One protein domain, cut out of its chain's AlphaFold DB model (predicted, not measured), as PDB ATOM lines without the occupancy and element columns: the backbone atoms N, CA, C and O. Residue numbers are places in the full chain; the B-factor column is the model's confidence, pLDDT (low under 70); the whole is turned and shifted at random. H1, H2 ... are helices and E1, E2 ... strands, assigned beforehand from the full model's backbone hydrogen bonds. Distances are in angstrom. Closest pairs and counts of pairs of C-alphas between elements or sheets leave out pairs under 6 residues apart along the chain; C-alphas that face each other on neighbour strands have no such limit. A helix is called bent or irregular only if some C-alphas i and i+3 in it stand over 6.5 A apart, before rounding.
ATOM      1  N   THR A   5     154.652 212.314 160.199       89.19
ATOM      2  CA  THR A   5     155.585 211.387 160.859       89.19
ATOM      3  C   THR A   5     156.740 212.168 161.459       89.19
ATOM      4  O   THR A   5     157.600 212.657 160.727       89.19
ATOM      5  N   LEU A   6     156.773 212.257 162.784       89.38
ATOM      6  CA  LEU A   6     157.916 212.782 163.527       89.38
ATOM      7  C   LEU A   6     158.898 211.649 163.770       89.38
ATOM      8  O   LEU A   6     158.485 210.534 164.082       89.38
ATOM      9  N   LYS A   7     160.190 211.931 163.637       91.38
ATOM     10  CA  LYS A   7     161.251 210.939 163.809       91.38
ATOM     11  C   LYS A   7     162.244 211.437 164.834       91.38
ATOM     12  O   LYS A   7     162.552 212.626 164.864       91.38
ATOM     13  N   ARG A   8     162.744 210.539 165.668       89.25
ATOM     14  CA  ARG A   8     163.797 210.836 166.632       89.25
ATOM     15  C   ARG A   8     164.748 209.656 166.711       89.25
ATOM     16  O   ARG A   8     164.318 208.525 166.917       89.25
ATOM     17  N   SER A   9     166.040 209.919 166.568       87.94
ATOM     18  CA  SER A   9     167.076 208.955 166.939       87.94
ATOM     19  C   SER A   9     167.302 209.031 168.451       87.94
ATOM     20  O   SER A   9     167.533 210.117 168.982       87.94
ATOM     21  N   THR A  10     167.229 207.893 169.137       86.81
ATOM     22  CA  THR A  10     167.391 207.805 170.592       86.81
ATOM     23  C   THR A  10     168.809 207.351 170.928       86.81
ATOM     24  O   THR A  10     169.319 206.385 170.357       86.81
ATOM     25  N   ASN A  11     169.450 208.042 171.874       87.06
ATOM     26  CA  ASN A  11     170.733 207.609 172.422       87.06
ATOM     27  C   ASN A  11     170.502 206.398 173.328       87.06
ATOM     28  O   ASN A  11     169.647 206.436 174.214       87.06
ATOM     29  N   VAL A  12     171.260 205.334 173.091       89.69
ATOM     30  CA  VAL A  12     171.170 204.079 173.839       89.69
ATOM     31  C   VAL A  12     172.548 203.677 174.334       89.69
ATOM     32  O   VAL A  12     173.543 203.828 173.626       89.69
ATOM     33  N   GLU A  13     172.589 203.138 175.541       90.31
ATOM     34  CA  GLU A  13     173.786 202.585 176.167       90.31
ATOM     35  C   GLU A  13     173.574 201.084 176.361       90.31
ATOM     36  O   GLU A  13     172.436 200.601 176.368       90.31
ATOM     37  N   SER A  14     174.645 200.300 176.460       90.44
ATOM     38  CA  SER A  14     174.520 198.861 176.700       90.44
ATOM     39  C   SER A  14     175.564 198.346 177.671       90.44
ATOM     40  O   SER A  14     176.702 198.808 177.696       90.44
ATOM     41  N   TYR A  15     175.140 197.392 178.488       90.06
ATOM     42  CA  TYR A  15     175.884 196.903 179.635       90.06
ATOM     43  C   TYR A  15     175.753 195.385 179.729       90.06
ATOM     44  O   TYR A  15     174.649 194.846 179.679       90.06
ATOM     45  N   GLU A  16     176.882 194.699 179.869       89.06
ATOM     46  CA  GLU A  16     176.955 193.266 180.129       89.06
ATOM     47  C   GLU A  16     177.023 193.022 181.641       89.06
ATOM     48  O   GLU A  16     177.958 193.476 182.305       89.06
ATOM     49  N   ALA A  17     176.046 192.290 182.177       87.75
ATOM     50  CA  ALA A  17     175.949 191.947 183.591       87.75
ATOM     51  C   ALA A  17     175.671 190.450 183.781       87.75
ATOM     52  O   ALA A  17     175.013 189.807 182.959       87.75
ATOM     53  N   LEU A  18     176.133 189.899 184.905       82.81
ATOM     54  CA  LEU A  18     175.606 188.639 185.419       82.81
ATOM     55  C   LEU A  18     174.280 188.939 186.133       82.81
ATOM     56  O   LEU A  18     174.240 189.800 187.010       82.81
ATOM     57  N   MET A  19     173.201 188.267 185.739       83.00
ATOM     58  CA  MET A  19     171.850 188.550 186.231       83.00
ATOM     59  C   MET A  19     171.020 187.279 186.392       83.00
ATOM     60  O   MET A  19     171.246 186.282 185.696       83.00
ATOM     61  N   ASP A  20     169.996 187.391 187.235       77.12
ATOM     62  CA  ASP A  20     168.876 186.459 187.297       77.12
ATOM     63  C   ASP A  20     167.640 187.167 186.712       77.12
ATOM     64  O   ASP A  20     167.188 188.197 187.222       77.12
ATOM     65  N   VAL A  21     167.138 186.648 185.584       78.94
ATOM     66  CA  VAL A  21     166.032 187.248 184.817       78.94
ATOM     67  C   VAL A  21     164.897 186.241 184.658       78.94
ATOM     68  O   VAL A  21     165.015 185.264 183.919       78.94
ATOM     69  N   VAL A 205     153.845 182.794 184.796       51.09
ATOM     70  CA  VAL A 205     154.750 182.980 185.939       51.09
ATOM     71  C   VAL A 205     156.169 183.247 185.417       51.09
ATOM     72  O   VAL A 205     156.569 182.640 184.416       51.09
ATOM     73  N   PRO A 206     156.949 184.142 186.050       55.22
ATOM     74  CA  PRO A 206     158.328 184.398 185.653       55.22
ATOM     75  C   PRO A 206     159.227 183.186 185.943       55.22
ATOM     76  O   PRO A 206     159.401 182.767 187.085       55.22
ATOM     77  N   VAL A 207     159.846 182.638 184.895       60.34
ATOM     78  CA  VAL A 207     160.780 181.507 184.985       60.34
ATOM     79  C   VAL A 207     162.212 182.044 185.076       60.34
ATOM     80  O   VAL A 207     162.678 182.627 184.092       60.34
ATOM     81  N   PRO A 208     162.929 181.875 186.206       62.56
ATOM     82  CA  PRO A 208     164.230 182.505 186.424       62.56
ATOM     83  C   PRO A 208     165.328 181.881 185.554       62.56
ATOM     84  O   PRO A 208     165.700 180.713 185.704       62.56
ATOM     85  N   GLU A 209     165.903 182.686 184.663       72.44
ATOM     86  CA  GLU A 209     167.095 182.353 183.893       72.44
ATOM     87  C   GLU A 209     168.316 183.094 184.454       72.44
ATOM     88  O   GLU A 209     168.469 184.300 184.277       72.44
ATOM     89  N   ARG A 210     169.217 182.346 185.105       76.38
ATOM     90  CA  ARG A 210     170.530 182.834 185.551       76.38
ATOM     91  C   ARG A 210     171.545 182.788 184.411       76.38
ATOM     92  O   ARG A 210     171.750 181.730 183.804       76.38
ATOM     93  N   GLY A 211     172.218 183.902 184.134       80.44
ATOM     94  CA  GLY A 211     173.182 183.979 183.036       80.44
ATOM     95  C   GLY A 211     173.832 185.346 182.852       80.44
ATOM     96  O   GLY A 211     173.645 186.258 183.650       80.44
ATOM     97  N   VAL A 212     174.620 185.470 181.783       82.88
ATOM     98  CA  VAL A 212     175.175 186.753 181.335       82.88
ATOM     99  C   VAL A 212     174.202 187.377 180.341       82.88
ATOM    100  O   VAL A 212     173.867 186.763 179.322       82.88
ATOM    101  N   PHE A 213     173.753 188.588 180.648       88.50
ATOM    102  CA  PHE A 213     172.784 189.337 179.861       88.50
ATOM    103  C   PHE A 213     173.358 190.685 179.433       88.50
ATOM    104  O   PHE A 213     174.137 191.314 180.149       88.50
ATOM    105  N   VAL A 214     172.927 191.129 178.259       90.62
ATOM    106  CA  VAL A 214     173.105 192.485 177.756       90.62
ATOM    107  C   VAL A 214     171.831 193.266 178.052       90.62
ATOM    108  O   VAL A 214     170.766 192.949 177.517       90.62
ATOM    109  N   LEU A 215     171.950 194.286 178.897       91.44
ATOM    110  CA  LEU A 215     170.941 195.319 179.102       91.44
ATOM    111  C   LEU A 215     171.194 196.468 178.129       91.44
ATOM    112  O   LEU A 215     172.310 196.978 178.068       91.44
ATOM    113  N   THR A 216     170.158 196.912 177.419       91.31
ATOM    114  CA  THR A 216     170.178 198.154 176.636       91.31
ATOM    115  C   THR A 216     169.219 199.152 177.268       91.31
ATOM    116  O   THR A 216     168.021 198.874 177.384       91.31
ATOM    117  N   GLY A 217     169.751 200.310 177.656       90.38
ATOM    118  CA  GLY A 217     169.010 201.371 178.331       90.38
ATOM    119  C   GLY A 217     169.067 202.713 177.603       90.38
ATOM    120  O   GLY A 217     169.889 202.924 176.709       90.38
ATOM    121  N   THR A 218     168.178 203.623 177.989       89.81
ATOM    122  CA  THR A 218     168.113 205.008 177.521       89.81
ATOM    123  C   THR A 218     167.566 205.930 178.614       89.81
ATOM    124  O   THR A 218     166.826 205.505 179.496       89.81
ATOM    125  N   THR A 219     167.920 207.211 178.536       87.31
ATOM    126  CA  THR A 219     167.369 208.304 179.356       87.31
ATOM    127  C   THR A 219     166.344 209.150 178.587       87.31
ATOM    128  O   THR A 219     165.978 210.244 179.012       87.31
ATOM    129  N   ASP A 220     165.903 208.675 177.421       85.94
ATOM    130  CA  ASP A 220     164.973 209.380 176.544       85.94
ATOM    131  C   ASP A 220     163.531 209.351 177.105       85.94
ATOM    132  O   ASP A 220     162.970 208.263 177.254       85.94
ATOM    133  N   PRO A 221     162.890 210.514 177.364       81.75
ATOM    134  CA  PRO A 221     161.563 210.590 177.988       81.75
ATOM    135  C   PRO A 221     160.418 210.004 177.145       81.75
ATOM    136  O   PRO A 221     159.294 209.915 177.629       81.75
ATOM    137  N   LEU A 222     160.673 209.589 175.897       83.12
ATOM    138  CA  LEU A 222     159.711 208.806 175.111       83.12
ATOM    139  C   LEU A 222     159.455 207.404 175.691       83.12
ATOM    140  O   LEU A 222     158.449 206.781 175.351       83.12
ATOM    141  N   PHE A 223     160.344 206.899 176.548       83.50
ATOM    142  CA  PHE A 223     160.234 205.582 177.162       83.50
ATOM    143  C   PHE A 223     159.874 205.716 178.645       83.50
ATOM    144  O   PHE A 223     160.583 206.357 179.412       83.50
ATOM    145  N   ALA A 224     158.769 205.083 179.053       80.88
ATOM    146  CA  ALA A 224     158.335 205.059 180.455       80.88
ATOM    147  C   ALA A 224     159.291 204.255 181.361       80.88
ATOM    148  O   ALA A 224     159.412 204.541 182.547       80.88
ATOM    149  N   GLU A 225     159.972 203.261 180.788       85.38
ATOM    150  CA  GLU A 225     160.993 202.446 181.442       85.38
ATOM    151  C   GLU A 225     162.354 202.723 180.784       85.38
ATOM    152  O   GLU A 225     162.441 202.679 179.553       85.38
ATOM    153  N   PRO A 226     163.430 202.978 181.556       87.62
ATOM    154  CA  PRO A 226     164.740 203.283 180.985       87.62
ATOM    155  C   PRO A 226     165.374 202.069 180.296       87.62
ATOM    156  O   PRO A 226     166.208 202.239 179.413       87.62
ATOM    157  N   ILE A 227     164.990 200.840 180.663       90.56
ATOM    158  CA  ILE A 227     165.457 199.620 179.992       90.56
ATOM    159  C   ILE A 227     164.525 199.294 178.835       90.56
ATOM    160  O   ILE A 227     163.344 199.011 179.026       90.56
ATOM    161  N   ILE A 228     165.088 199.252 177.633       89.12
ATOM    162  CA  ILE A 228     164.324 199.011 176.408       89.12
ATOM    163  C   ILE A 228     164.578 197.621 175.815       89.12
ATOM    164  O   ILE A 228     163.718 197.117 175.097       89.12
ATOM    165  N   ALA A 229     165.702 196.967 176.126       90.00
ATOM    166  CA  ALA A 229     165.944 195.570 175.757       90.00
ATOM    167  C   ALA A 229     166.822 194.837 176.786       90.00
ATOM    168  O   ALA A 229     167.671 195.436 177.446       90.00
ATOM    169  N   CYS A 230     166.631 193.521 176.886       90.00
ATOM    170  CA  CYS A 230     167.434 192.618 177.707       90.00
ATOM    171  C   CYS A 230     167.595 191.284 176.968       90.00
ATOM    172  O   CYS A 230     166.607 190.585 176.705       90.00
ATOM    173  N   ARG A 231     168.828 190.923 176.604       88.25
ATOM    174  CA  ARG A 231     169.125 189.736 175.783       88.25
ATOM    175  C   ARG A 231     170.175 188.855 176.452       88.25
ATOM    176  O   ARG A 231     171.140 189.396 176.985       88.25
ATOM    177  N   PRO A 232     170.038 187.518 176.433       84.88
ATOM    178  CA  PRO A 232     171.144 186.648 176.808       84.88
ATOM    179  C   PRO A 232     172.290 186.839 175.806       84.88
ATOM    180  O   PRO A 232     172.049 186.953 174.604       84.88
ATOM    181  N   LYS A 233     173.532 186.856 176.287       82.00
ATOM    182  CA  LYS A 233     174.715 187.012 175.432       82.00
ATOM    183  C   LYS A 233     174.871 185.807 174.490       82.00
ATOM    184  O   LYS A 233     175.025 184.670 174.947       82.00
ATOM    185  N   GLU A 234     174.836 186.033 173.178       65.06
ATOM    186  CA  GLU A 234     175.049 184.969 172.189       65.06
ATOM    187  C   GLU A 234     176.535 184.568 172.095       65.06
ATOM    188  O   GLU A 234     177.433 185.404 172.166       65.06
ATOM    189  N   GLY A 235     176.810 183.268 171.924       48.44
ATOM    190  CA  GLY A 235     178.161 182.734 171.666       48.44
ATOM    191  C   GLY A 235     178.830 181.965 172.816       48.44
ATOM    192  O   GLY A 235     179.789 181.226 172.577       48.44
ATOM    193  N   GLY A 236     178.312 182.043 174.045       41.56
ATOM    194  CA  GLY A 236     178.844 181.300 175.195       41.56
ATOM    195  C   GLY A 236     178.602 179.784 175.104       41.56
ATOM    196  O   GLY A 236     177.593 179.284 175.602       41.56
ATOM    197  N   LYS A 237     179.553 179.019 174.535       39.78
ATOM    198  CA  LYS A 237     179.478 177.542 174.363       39.78
ATOM    199  C   LYS A 237     179.296 176.718 175.652       39.78
ATOM    200  O   LYS A 237     179.116 175.510 175.570       39.78
ATOM    201  N   ASN A 238     179.310 177.351 176.824       47.00
ATOM    202  CA  ASN A 238     178.786 176.811 178.075       47.00
ATOM    203  C   ASN A 238     178.378 177.982 178.983       47.00
ATOM    204  O   ASN A 238     179.258 178.601 179.583       47.00
ATOM    205  N   ARG A 239     177.068 178.234 179.177       50.31
ATOM    206  CA  ARG A 239     176.568 179.253 180.137       50.31
ATOM    207  C   ARG A 239     177.219 179.103 181.531       50.31
ATOM    208  O   ARG A 239     177.556 180.092 182.168       50.31
ATOM    209  N   ARG A 240     177.501 177.859 181.958       46.66
ATOM    210  CA  ARG A 240     178.249 177.537 183.191       46.66
ATOM    211  C   ARG A 240     179.729 177.942 183.182       46.66
ATOM    212  O   ARG A 240     180.234 178.295 184.234       46.66
ATOM    213  N   GLN A 241     180.443 177.882 182.054       49.53
ATOM    214  CA  GLN A 241     181.884 178.197 182.018       49.53
ATOM    215  C   GLN A 241     182.157 179.705 182.014       49.53
ATOM    216  O   GLN A 241     183.178 180.139 182.542       49.53
ATOM    217  N   GLU A 242     181.255 180.502 181.440       52.75
ATOM    218  CA  GLU A 242     181.337 181.966 181.485       52.75
ATOM    219  C   GLU A 242     180.941 182.488 182.878       52.75
ATOM    220  O   GLU A 242     181.686 183.266 183.471       52.75
ATOM    221  N   PHE A 243     179.886 181.914 183.475       52.34
ATOM    222  CA  PHE A 243     179.541 182.077 184.894       52.34
ATOM    223  C   PHE A 243     180.720 181.737 185.828       52.34
ATOM    224  O   PHE A 243     181.103 182.537 186.683       52.34
ATOM    225  N   ASP A 244     181.345 180.571 185.629       51.09
ATOM    226  CA  ASP A 244     182.533 180.134 186.370       51.09
ATOM    227  C   ASP A 244     183.734 181.061 186.160       51.09
ATOM    228  O   ASP A 244     184.539 181.215 187.074       51.09
ATOM    229  N   ARG A 245     183.909 181.656 184.971       57.16
ATOM    230  CA  ARG A 245     184.985 182.628 184.724       57.16
ATOM    231  C   ARG A 245     184.759 183.896 185.536       57.16
ATOM    232  O   ARG A 245     185.666 184.281 186.267       57.16
ATOM    233  N   ILE A 246     183.562 184.480 185.460       54.84
ATOM    234  CA  ILE A 246     183.214 185.735 186.147       54.84
ATOM    235  C   ILE A 246     183.300 185.558 187.674       54.84
ATOM    236  O   ILE A 246     183.972 186.338 188.353       54.84
ATOM    237  N   THR A 247     182.743 184.467 188.213       52.22
ATOM    238  CA  THR A 247     182.836 184.145 189.652       52.22
ATOM    239  C   THR A 247     184.245 183.747 190.115       52.22
ATOM    240  O   THR A 247     184.585 183.950 191.283       52.22
ATOM    241  N   LYS A 248     185.111 183.218 189.235       54.50
ATOM    242  CA  LYS A 248     186.536 182.998 189.555       54.50
ATOM    243  C   LYS A 248     187.348 184.290 189.496       54.50
ATOM    244  O   LYS A 248     188.244 184.441 190.322       54.50
ATOM    245  N   SER A 249     187.041 185.237 188.604       52.03
ATOM    246  CA  SER A 249     187.677 186.565 188.625       52.03
ATOM    247  C   SER A 249     187.298 187.368 189.870       52.03
ATOM    248  O   SER A 249     188.195 187.925 190.500       52.03
ATOM    249  N   PRO A 268     175.356 204.129 185.035       80.81
ATOM    250  CA  PRO A 268     174.385 205.194 184.861       80.81
ATOM    251  C   PRO A 268     173.322 205.088 185.958       80.81
ATOM    252  O   PRO A 268     172.968 203.986 186.381       80.81
ATOM    253  N   ALA A 269     172.767 206.225 186.387       85.69
ATOM    254  CA  ALA A 269     171.830 206.276 187.514       85.69
ATOM    255  C   ALA A 269     170.654 205.287 187.374       85.69
ATOM    256  O   ALA A 269     170.317 204.607 188.337       85.69
ATOM    257  N   TRP A 270     170.116 205.119 186.156       88.00
ATOM    258  CA  TRP A 270     169.025 204.177 185.872       88.00
ATOM    259  C   TRP A 270     169.374 202.716 186.191       88.00
ATOM    260  O   TRP A 270     168.486 201.941 186.544       88.00
ATOM    261  N   LEU A 271     170.648 202.330 186.074       86.88
ATOM    262  CA  LEU A 271     171.113 200.981 186.381       86.88
ATOM    263  C   LEU A 271     171.241 200.790 187.895       86.88
ATOM    264  O   LEU A 271     170.829 199.759 188.413       86.88
ATOM    265  N   ASP A 272     171.749 201.782 188.623       85.88
ATOM    266  CA  ASP A 272     171.818 201.708 190.085       85.88
ATOM    267  C   ASP A 272     170.423 201.796 190.732       85.88
ATOM    268  O   ASP A 272     170.157 201.104 191.716       85.88
ATOM    269  N   ASP A 273     169.499 202.568 190.152       87.12
ATOM    270  CA  ASP A 273     168.083 202.599 190.542       87.12
ATOM    271  C   ASP A 273     167.388 201.263 190.279       87.12
ATOM    272  O   ASP A 273     166.675 200.758 191.145       87.12
ATOM    273  N   LEU A 274     167.638 200.645 189.120       87.12
ATOM    274  CA  LEU A 274     167.171 199.295 188.822       87.12
ATOM    275  C   LEU A 274     167.656 198.291 189.874       87.12
ATOM    276  O   LEU A 274     166.852 197.517 190.380       87.12
ATOM    277  N   ARG A 275     168.950 198.322 190.215       86.06
ATOM    278  CA  ARG A 275     169.575 197.407 191.187       86.06
ATOM    279  C   ARG A 275     169.069 197.609 192.613       86.06
ATOM    280  O   ARG A 275     169.001 196.652 193.371       86.06
ATOM    281  N   ARG A 276     168.674 198.832 192.977       85.19
ATOM    282  CA  ARG A 276     167.966 199.116 194.238       85.19
ATOM    283  C   ARG A 276     166.505 198.654 194.227       85.19
ATOM    284  O   ARG A 276     165.951 198.418 195.294       85.19
ATOM    285  N   ALA A 277     165.891 198.553 193.049       82.44
ATOM    286  CA  ALA A 277     164.478 198.229 192.868       82.44
ATOM    287  C   ALA A 277     164.199 196.752 192.526       82.44
ATOM    288  O   ALA A 277     163.045 196.405 192.290       82.44
ATOM    289  N   THR A 278     165.209 195.875 192.460       77.75
ATOM    290  CA  THR A 278     164.989 194.435 192.240       77.75
ATOM    291  C   THR A 278     164.352 193.767 193.472       77.75
ATOM    292  O   THR A 278     164.804 194.039 194.585       77.75
ATOM    293  N   PRO A 279     163.373 192.852 193.306       75.94
ATOM    294  CA  PRO A 279     162.862 192.326 192.039       75.94
ATOM    295  C   PRO A 279     161.892 193.290 191.326       75.94
ATOM    296  O   PRO A 279     160.915 193.743 191.915       75.94
ATOM    297  N   ARG A 280     162.116 193.551 190.028       82.44
ATOM    298  CA  ARG A 280     161.312 194.497 189.223       82.44
ATOM    299  C   ARG A 280     160.797 193.865 187.934       82.44
ATOM    300  O   ARG A 280     161.572 193.257 187.198       82.44
ATOM    301  N   VAL A 281     159.513 194.060 187.630       81.56
ATOM    302  CA  VAL A 281     158.898 193.709 186.336       81.56
ATOM    303  C   VAL A 281     159.006 194.889 185.370       81.56
ATOM    304  O   VAL A 281     158.754 196.027 185.758       81.56
ATOM    305  N   ILE A 282     159.407 194.628 184.124       86.31
ATOM    306  CA  ILE A 282     159.724 195.641 183.109       86.31
ATOM    307  C   ILE A 282     159.215 195.170 181.742       86.31
ATOM    308  O   ILE A 282     159.345 193.999 181.392       86.31
ATOM    309  N   THR A 283     158.652 196.091 180.955       86.56
ATOM    310  CA  THR A 283     158.213 195.834 179.571       86.56
ATOM    311  C   THR A 283     159.245 196.372 178.580       86.56
ATOM    312  O   THR A 283     159.482 197.576 178.512       86.56
ATOM    313  N   LEU A 284     159.856 195.489 177.790       88.19
ATOM    314  CA  LEU A 284     160.982 195.826 176.914       88.19
ATOM    315  C   LEU A 284     160.514 196.459 175.591       88.19
ATOM    316  O   LEU A 284     160.227 195.776 174.605       88.19
ATOM    317  N   ALA A 285     160.454 197.791 175.555       85.12
ATOM    318  CA  ALA A 285     159.934 198.560 174.417       85.12
ATOM    319  C   ALA A 285     160.661 198.319 173.072       85.12
ATOM    320  O   ALA A 285     160.057 198.475 172.013       85.12
ATOM    321  N   ALA A 286     161.935 197.918 173.098       84.31
ATOM    322  CA  ALA A 286     162.750 197.564 171.932       84.31
ATOM    323  C   ALA A 286     162.972 196.039 171.794       84.31
ATOM    324  O   ALA A 286     163.937 195.600 171.155       84.31
ATOM    325  N   GLN A 287     162.067 195.223 172.352       83.75
ATOM    326  CA  GLN A 287     162.056 193.763 172.208       83.75
ATOM    327  C   GLN A 287     160.627 193.196 172.187       83.75
ATOM    328  O   GLN A 287     160.235 192.451 173.075       83.75
ATOM    329  N   ASP A 288     159.835 193.582 171.181       81.88
ATOM    330  CA  ASP A 288     158.464 193.106 170.929       81.88
ATOM    331  C   ASP A 288     157.514 193.224 172.153       81.88
ATOM    332  O   ASP A 288     156.558 192.467 172.293       81.88
ATOM    333  N   ARG A 289     157.781 194.198 173.047       81.31
ATOM    334  CA  ARG A 289     157.172 194.364 174.386       81.31
ATOM    335  C   ARG A 289     157.233 193.125 175.282       81.31
ATOM    336  O   ARG A 289     156.362 192.934 176.127       81.31
ATOM    337  N   GLU A 290     158.278 192.317 175.154       82.88
ATOM    338  CA  GLU A 290     158.516 191.217 176.082       82.88
ATOM    339  C   GLU A 290     158.531 191.742 177.525       82.88
ATOM    340  O   GLU A 290     159.290 192.656 177.867       82.88
ATOM    341  N   ILE A 291     157.672 191.167 178.365       81.38
ATOM    342  CA  ILE A 291     157.658 191.425 179.799       81.38
ATOM    343  C   ILE A 291     158.693 190.496 180.432       81.38
ATOM    344  O   ILE A 291     158.678 189.281 180.220       81.38
ATOM    345  N   ILE A 292     159.600 191.073 181.211       82.81
ATOM    346  CA  ILE A 292     160.572 190.332 182.013       82.81
ATOM    347  C   ILE A 292     160.506 190.786 183.464       82.81
ATOM    348  O   ILE A 292     160.097 191.905 183.766       82.81
ATOM    349  N   GLN A 293     160.961 189.929 184.361       82.56
ATOM    350  CA  GLN A 293     161.272 190.273 185.734       82.56
ATOM    351  C   GLN A 293     162.785 190.188 185.916       82.56
ATOM    352  O   GLN A 293     163.396 189.186 185.562       82.56
ATOM    353  N   ILE A 294     163.406 191.214 186.482       84.94
ATOM    354  CA  ILE A 294     164.806 191.149 186.900       84.94
ATOM    355  C   ILE A 294     164.811 190.964 188.413       84.94
ATOM    356  O   ILE A 294     164.297 191.823 189.130       84.94
ATOM    357  N   THR A 295     165.348 189.840 188.888       78.75
ATOM    358  CA  THR A 295     165.362 189.479 190.315       78.75
ATOM    359  C   THR A 295     166.694 189.791 190.990       78.75
ATOM    360  O   THR A 295     166.689 190.145 192.161       78.75
ATOM    361  N   ASP A 296     167.817 189.698 190.265       82.50
ATOM    362  CA  ASP A 296     169.157 190.044 190.767       82.50
ATOM    363  C   ASP A 296     170.085 190.525 189.633       82.50
ATOM    364  O   ASP A 296     169.931 190.126 188.473       82.50
ATOM    365  N   ILE A 297     171.058 191.376 189.976       85.50
ATOM    366  CA  ILE A 297     172.083 191.935 189.084       85.50
ATOM    367  C   ILE A 297     173.399 192.091 189.862       85.50
ATOM    368  O   ILE A 297     173.499 192.913 190.780       85.50
ATOM    369  N   ASP A 298     174.438 191.377 189.430       84.56
ATOM    370  CA  ASP A 298     175.784 191.418 190.017       84.56
ATOM    371  C   ASP A 298     176.405 192.832 189.974       84.56
ATOM    372  O   ASP A 298     176.083 193.659 189.120       84.56
ATOM    373  N   GLU A 299     177.315 193.132 190.903       79.19
ATOM    374  CA  GLU A 299     178.021 194.422 190.946       79.19
ATOM    375  C   GLU A 299     178.995 194.652 189.788       79.19
ATOM    376  O   GLU A 299     179.367 195.793 189.506       79.19
ATOM    377  N   ASN A 300     179.446 193.582 189.143       79.88
ATOM    378  CA  ASN A 300     180.456 193.631 188.100       79.88
ATOM    379  C   ASN A 300     179.777 193.756 186.735       79.88
ATOM    380  O   ASN A 300     179.674 192.793 185.973       79.88
ATOM    381  N   VAL A 301     179.313 194.970 186.447       83.62
ATOM    382  CA  VAL A 301     178.703 195.337 185.168       83.62
ATOM    383  C   VAL A 301     179.743 195.995 184.259       83.62
ATOM    384  O   VAL A 301     180.458 196.904 184.680       83.62
ATOM    385  N   ASN A 302     179.819 195.555 183.002       83.69
ATOM    386  CA  ASN A 302     180.783 196.049 182.018       83.69
ATOM    387  C   ASN A 302     180.064 196.843 180.914       83.69
ATOM    388  O   ASN A 302     179.149 196.295 180.297       83.69
ATOM    389  N   PRO A 303     180.448 198.096 180.611       86.56
ATOM    390  CA  PRO A 303     179.895 198.819 179.467       86.56
ATOM    391  C   PRO A 303     180.337 198.164 178.152       86.56
ATOM    392  O   PRO A 303     181.506 197.813 177.981       86.56
ATOM    393  N   ILE A 304     179.411 198.039 177.203       87.06
ATOM    394  CA  ILE A 304     179.662 197.520 175.854       87.06
ATOM    395  C   ILE A 304     179.077 198.462 174.796       87.06
ATOM    396  O   ILE A 304     178.198 199.277 175.078       87.06
ATOM    397  N   GLN A 305     179.549 198.361 173.552       83.94
ATOM    398  CA  GLN A 305     178.942 199.127 172.461       83.94
ATOM    399  C   GLN A 305     177.534 198.585 172.152       83.94
ATOM    400  O   GLN A 305     177.374 197.369 172.039       83.94
ATOM    401  N   PRO A 306     176.515 199.453 172.006       81.75
ATOM    402  CA  PRO A 306     175.150 199.019 171.734       81.75
ATOM    403  C   PRO A 306     175.021 198.384 170.345       81.75
ATOM    404  O   PRO A 306     175.495 198.916 169.337       81.75
ATOM    405  N   GLU A 307     174.320 197.254 170.279       73.62
ATOM    406  CA  GLU A 307     174.040 196.555 169.026       73.62
ATOM    407  C   GLU A 307     172.934 197.262 168.230       73.62
ATOM    408  O   GLU A 307     171.748 196.932 168.331       73.62
ATOM    409  N   GLY A 308     173.339 198.231 167.406       76.06
ATOM    410  CA  GLY A 308     172.470 198.944 166.470       76.06
ATOM    411  C   GLY A 308     172.038 200.327 166.956       76.06
ATOM    412  O   GLY A 308     172.638 200.918 167.850       76.06
ATOM    413  N   ARG A 309     170.998 200.875 166.322       83.12
ATOM    414  CA  ARG A 309     170.376 202.154 166.703       83.12
ATOM    415  C   ARG A 309     168.891 201.966 166.959       83.12
ATOM    416  O   ARG A 309     168.224 201.249 166.211       83.12
ATOM    417  N   VAL A 310     168.375 202.655 167.971       84.69
ATOM    418  CA  VAL A 310     166.938 202.764 168.233       84.69
ATOM    419  C   VAL A 310     166.469 204.139 167.773       84.69
ATOM    420  O   VAL A 310     167.107 205.156 168.040       84.69
ATOM    421  N   SER A 311     165.363 204.160 167.043       86.81
ATOM    422  CA  SER A 311     164.695 205.377 166.594       86.81
ATOM    423  C   SER A 311     163.200 205.250 166.831       86.81
ATOM    424  O   SER A 311     162.636 204.178 166.621       86.81
ATOM    425  N   VAL A 312     162.560 206.341 167.229       86.25
ATOM    426  CA  VAL A 312     161.118 206.403 167.455       86.25
ATOM    427  C   VAL A 312     160.471 207.204 166.332       86.25
ATOM    428  O   VAL A 312     160.907 208.316 166.027       86.25
ATOM    429  N   ASN A 313     159.415 206.645 165.742       88.19
ATOM    430  CA  ASN A 313     158.544 207.343 164.808       88.19
ATOM    431  C   ASN A 313     157.180 207.576 165.469       88.19
ATOM    432  O   ASN A 313     156.494 206.611 165.798       88.19
ATOM    433  N   LEU A 314     156.756 208.831 165.607       85.25
ATOM    434  CA  LEU A 314     155.371 209.169 165.950       85.25
ATOM    435  C   LEU A 314     154.604 209.404 164.652       85.25
ATOM    436  O   LEU A 314     154.905 210.358 163.929       85.25
ATOM    437  N   ARG A 315     153.640 208.537 164.342       85.44
ATOM    438  CA  ARG A 315     152.746 208.676 163.194       85.44
ATOM    439  C   ARG A 315     151.402 209.221 163.659       85.44
ATOM    440  O   ARG A 315     150.720 208.602 164.468       85.44
ATOM    441  N   CYS A 316     151.006 210.357 163.098       81.69
ATOM    442  CA  CYS A 316     149.743 211.016 163.397       81.69
ATOM    443  C   CYS A 316     148.945 211.171 162.099       81.69
ATOM    444  O   CYS A 316     149.326 211.936 161.209       81.69
ATOM    445  N   SER A 317     147.844 210.428 161.994       78.88
ATOM    446  CA  SER A 317     146.973 210.383 160.813       78.88
ATOM    447  C   SER A 317     145.664 211.127 161.091       78.88
ATOM    448  O   SER A 317     145.219 211.204 162.231       78.88
ATOM    449  N   LEU A 318     144.982 211.621 160.052       73.88
ATOM    450  CA  LEU A 318     143.680 212.307 160.198       73.88
ATOM    451  C   LEU A 318     142.537 211.408 160.713       73.88
ATOM    452  O   LEU A 318     141.487 211.909 161.100       73.88
ATOM    453  N   ARG A 319     142.689 210.082 160.621       69.12
ATOM    454  CA  ARG A 319     141.608 209.097 160.824       69.12
ATOM    455  C   ARG A 319     141.945 207.993 161.828       69.12
ATOM    456  O   ARG A 319     141.167 207.055 161.965       69.12
ATOM    457  N   SER A 320     143.098 208.071 162.484       70.38
ATOM    458  CA  SER A 320     143.543 207.092 163.478       70.38
ATOM    459  C   SER A 320     144.043 207.808 164.723       70.38
ATOM    460  O   SER A 320     144.474 208.961 164.663       70.38
ATOM    461  N   THR A 321     144.024 207.109 165.854       70.69
ATOM    462  CA  THR A 321     144.809 207.512 167.020       70.69
ATOM    463  C   THR A 321     146.284 207.636 166.631       70.69
ATOM    464  O   THR A 321     146.771 206.806 165.858       70.69
ATOM    465  N   PRO A 322     147.011 208.644 167.139       77.81
ATOM    466  CA  PRO A 322     148.457 208.704 167.006       77.81
ATOM    467  C   PRO A 322     149.161 207.473 167.582       77.81
ATOM    468  O   PRO A 322     148.850 207.003 168.679       77.81
ATOM    469  N   GLU A 323     150.127 206.969 166.823       83.19
ATOM    470  CA  GLU A 323     150.857 205.733 167.098       83.19
ATOM    471  C   GLU A 323     152.356 206.022 167.197       83.19
ATOM    472  O   GLU A 323     152.955 206.665 166.333       83.19
ATOM    473  N   MET A 324     152.980 205.523 168.260       83.38
ATOM    474  CA  MET A 324     154.418 205.552 168.472       83.38
ATOM    475  C   MET A 324     155.019 204.198 168.097       83.38
ATOM    476  O   MET A 324     154.874 203.231 168.846       83.38
ATOM    477  N   ALA A 325     155.726 204.156 166.970       83.81
ATOM    478  CA  ALA A 325     156.466 202.998 166.494       83.81
ATOM    479  C   ALA A 325     157.936 203.064 166.946       83.81
ATOM    480  O   ALA A 325     158.686 203.960 166.545       83.81
ATOM    481  N   VAL A 326     158.370 202.093 167.751       82.31
ATOM    482  CA  VAL A 326     159.784 201.894 168.105       82.31
ATOM    483  C   VAL A 326     160.443 201.074 167.000       82.31
ATOM    484  O   VAL A 326     160.057 199.933 166.749       82.31
ATOM    485  N   ILE A 327     161.443 201.646 166.334       82.12
ATOM    486  CA  ILE A 327     162.172 201.017 165.231       82.12
ATOM    487  C   ILE A 327     163.596 200.718 165.684       82.12
ATOM    488  O   ILE A 327     164.361 201.633 166.003       82.12
ATOM    489  N   LYS A 328     163.981 199.439 165.641       79.81
ATOM    490  CA  LYS A 328     165.383 199.035 165.789       79.81
ATOM    491  C   LYS A 328     166.014 198.905 164.406       79.81
ATOM    492  O   LYS A 328     165.436 198.305 163.501       79.81
ATOM    493  N   THR A 329     167.201 199.483 164.252       75.31
ATOM    494  CA  THR A 329     168.063 199.294 163.083       75.31
ATOM    495  C   THR A 329     169.298 198.515 163.517       75.31
ATOM    496  O   THR A 329     170.194 199.079 164.152       75.31
ATOM    497  N   ASP A 330     169.351 197.230 163.179       70.25
ATOM    498  CA  ASP A 330     170.538 196.407 163.417       70.25
ATOM    499  C   ASP A 330     171.627 196.726 162.370       70.25
ATOM    500  O   ASP A 330     171.362 197.326 161.324       70.25
ATOM    501  N   GLY A 331     172.882 196.332 162.630       58.12
ATOM    502  CA  GLY A 331     174.057 196.736 161.830       58.12
ATOM    503  C   GLY A 331     174.004 196.410 160.325       58.12
ATOM    504  O   GLY A 331     174.787 196.956 159.551       58.12
ATOM    505  N   LYS A 332     173.052 195.575 159.890       57.59
ATOM    506  CA  LYS A 332     172.765 195.242 158.482       57.59
ATOM    507  C   LYS A 332     171.823 196.235 157.768       57.59
ATOM    508  O   LYS A 332     171.457 195.988 156.626       57.59
ATOM    509  N   LYS A 333     171.452 197.357 158.404       57.59
ATOM    510  CA  LYS A 333     170.498 198.392 157.927       57.59
ATOM    511  C   LYS A 333     169.028 197.964 157.811       57.59
ATOM    512  O   LYS A 333     168.203 198.797 157.435       57.59
ATOM    513  N   GLU A 334     168.670 196.733 158.163       57.56
ATOM    514  CA  GLU A 334     167.262 196.346 158.274       57.56
ATOM    515  C   GLU A 334     166.596 197.125 159.415       57.56
ATOM    516  O   GLU A 334     167.097 197.166 160.540       57.56
ATOM    517  N   ARG A 335     165.473 197.776 159.098       72.38
ATOM    518  CA  ARG A 335     164.613 198.474 160.056       72.38
ATOM    519  C   ARG A 335     163.438 197.567 160.385       72.38
ATOM    520  O   ARG A 335     162.569 197.386 159.536       72.38
ATOM    521  N   LYS A 336     163.395 197.034 161.604       74.00
ATOM    522  CA  LYS A 336     162.223 196.315 162.121       74.00
ATOM    523  C   LYS A 336     161.424 197.275 163.002       74.00
ATOM    524  O   LYS A 336     162.004 197.895 163.895       74.00
ATOM    525  N   THR A 337     160.114 197.390 162.780       74.31
ATOM    526  CA  THR A 337     159.209 197.919 163.812       74.31
ATOM    527  C   THR A 337     159.097 196.868 164.908       74.31
ATOM    528  O   THR A 337     158.831 195.701 164.625       74.31
ATOM    529  N   VAL A 338     159.369 197.275 166.143       75.69
ATOM    530  CA  VAL A 338     159.493 196.384 167.300       75.69
ATOM    531  C   VAL A 338     158.337 196.574 168.282       75.69
ATOM    532  O   VAL A 338     157.945 195.632 168.947       75.69
ATOM    533  N   ALA A 339     157.740 197.763 168.370       76.00
ATOM    534  CA  ALA A 339     156.529 197.979 169.162       76.00
ATOM    535  C   ALA A 339     155.726 199.166 168.619       76.00
ATOM    536  O   ALA A 339     156.328 200.148 168.188       76.00
ATOM    537  N   GLU A 340     154.394 199.103 168.697       74.75
ATOM    538  CA  GLU A 340     153.471 200.173 168.274       74.75
ATOM    539  C   GLU A 340     152.530 200.546 169.427       74.75
ATOM    540  O   GLU A 340     151.648 199.783 169.824       74.75
ATOM    541  N   THR A 341     152.819 201.668 170.087       71.38
ATOM    542  CA  THR A 341     152.133 202.178 171.296       71.38
ATOM    543  C   THR A 341     151.127 203.251 170.912       71.38
ATOM    544  O   THR A 341     151.445 204.101 170.087       71.38
ATOM    545  N   THR A 342     149.965 203.294 171.562       68.25
ATOM    546  CA  THR A 342     149.099 204.480 171.519       68.25
ATOM    547  C   THR A 342     149.838 205.681 172.105       68.25
ATOM    548  O   THR A 342     150.471 205.562 173.158       68.25
ATOM    549  N   PHE A 343     149.769 206.827 171.436       75.50
ATOM    550  CA  PHE A 343     150.453 208.047 171.852       75.50
ATOM    551  C   PHE A 343     149.447 209.083 172.370       75.50
ATOM    552  O   PHE A 343     148.508 209.454 171.670       75.50
TER     553      PHE A 343
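This is residues 5 to 21, 205 to 249 and 268 to 343 of the 504 residues of an uncharacterized protein of Methanomicrobiales archaeon (UniProt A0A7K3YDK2). A small, roughly closed barrel of five bent strands, E2, E3, E4, E5 and E6, has a twisted four-stranded sheet, E1, E8, E9 and E10, extending from it. H2 packs on the barrel, E7 adds to E2, and H1, of low confidence, sits at the end of the long axis away from the four-stranded sheet. The 138 printed residues hold two named helices and ten named strands, in the order E1 E2 E3 E4 H1 H2 E5 E6 E7 E8 E9 E10, and the class is mixed, helices and strands. The smaller sheet has the order E1 E8 E9 E10, antiparallel throughout; the larger is branched, its neighbour pairs antiparallel. The whole is compact, with a radius of gyration of the C-alphas of 16.2 A, yet elongated in outline, with spans of 59 by 33 by 28 A.

The printed part begins with E1, residues 5 to 10, whose C-alpha 5 is at (155.585, 211.387, 160.859). After a break of 2 residues E1 runs on, at 75 degrees, into E2, residues 13 to 21, 19.2 A long, which bends by 88 degrees at residue 18. E3, residues 205 to 217, is the longest strand by residues, 24.5 A from first to last C-alpha, and bends by 104 degrees at residue 211. E4 is residues 227 to 232. H1, residues 239 to 249, is 15.8 A long and ends at C-alpha 249, (187.677, 186.565, 188.625). H2 is residues 269 to 276, and E5 residues 280 to 284. E6, residues 290 to 297, is 18.8 A long and bends by 50 degrees at residue 294. E7 is residues 302 to 304. E8, residues 309 to 316, spans 22.7 A, and E9, residues 323 to 329, spans 18.8 A. E10, residues 335 to 342, spans 20.2 A and bends by 53 degrees at residue 338.

In the branched sheet, strongly twisted, E2 has E3 on one side, and E6 and E7 on the other side. N 15 and O 215 of E2 and E3 are 2.9 A apart, N 20 and O 296 of E2 and E6 3.0 A, and N 16 and O 302 of E2 and E7 2.8 A. E3 and E4 are a hairpin, with N 214 and O 231 at 2.8 A; E5 and E6 are another, with N 282 and O 292 at 2.8 A. The closest C-alphas of E4 and E5, those of Ile 228 and Leu 284, are 4.6 A apart. H2 is on this sheet at a height over the sheet of 8.3 A, only just over none of its strands, with 2 of its 8 C-alphas falling on E3 and 2 on E6; its closest C-alpha pair with E6 is Arg 275 and Ile 297, 6.4 A. H1 is on it at 9.2 A height over the sheet, over E3, and on the local plane runs only just across the strands, at 61 degrees to E3. In both helices every O i to N i+4 pair is within hydrogen-bond range. In the other sheet, strongly twisted, E1 and E10 are edge strands. E8, E9 and E10 form a meander, each strand the antiparallel neighbour of the one before. N 8 and O 312 of E1 and E8 are 2.9 A apart, N 313 and O 325 of E8 and E9 2.9 A, and N 326 and O 339 of E9 and E10 2.9 A.

The two C-alphas farthest apart, those of Lys 248 and Leu 318, are 59.6 A from each other. Residues 22 to 204 are not printed, with 12.1 A between C-alphas 21 and 205; residues 250 to 267 are not printed either, with 23.2 A between C-alphas 249 and 268. Of the links that are printed whole, none is long. The mean pLDDT of the printed part is 77.8, and 26 residues are under 70, among them residues 205 to 208, 234 to 249 and 331 to 334.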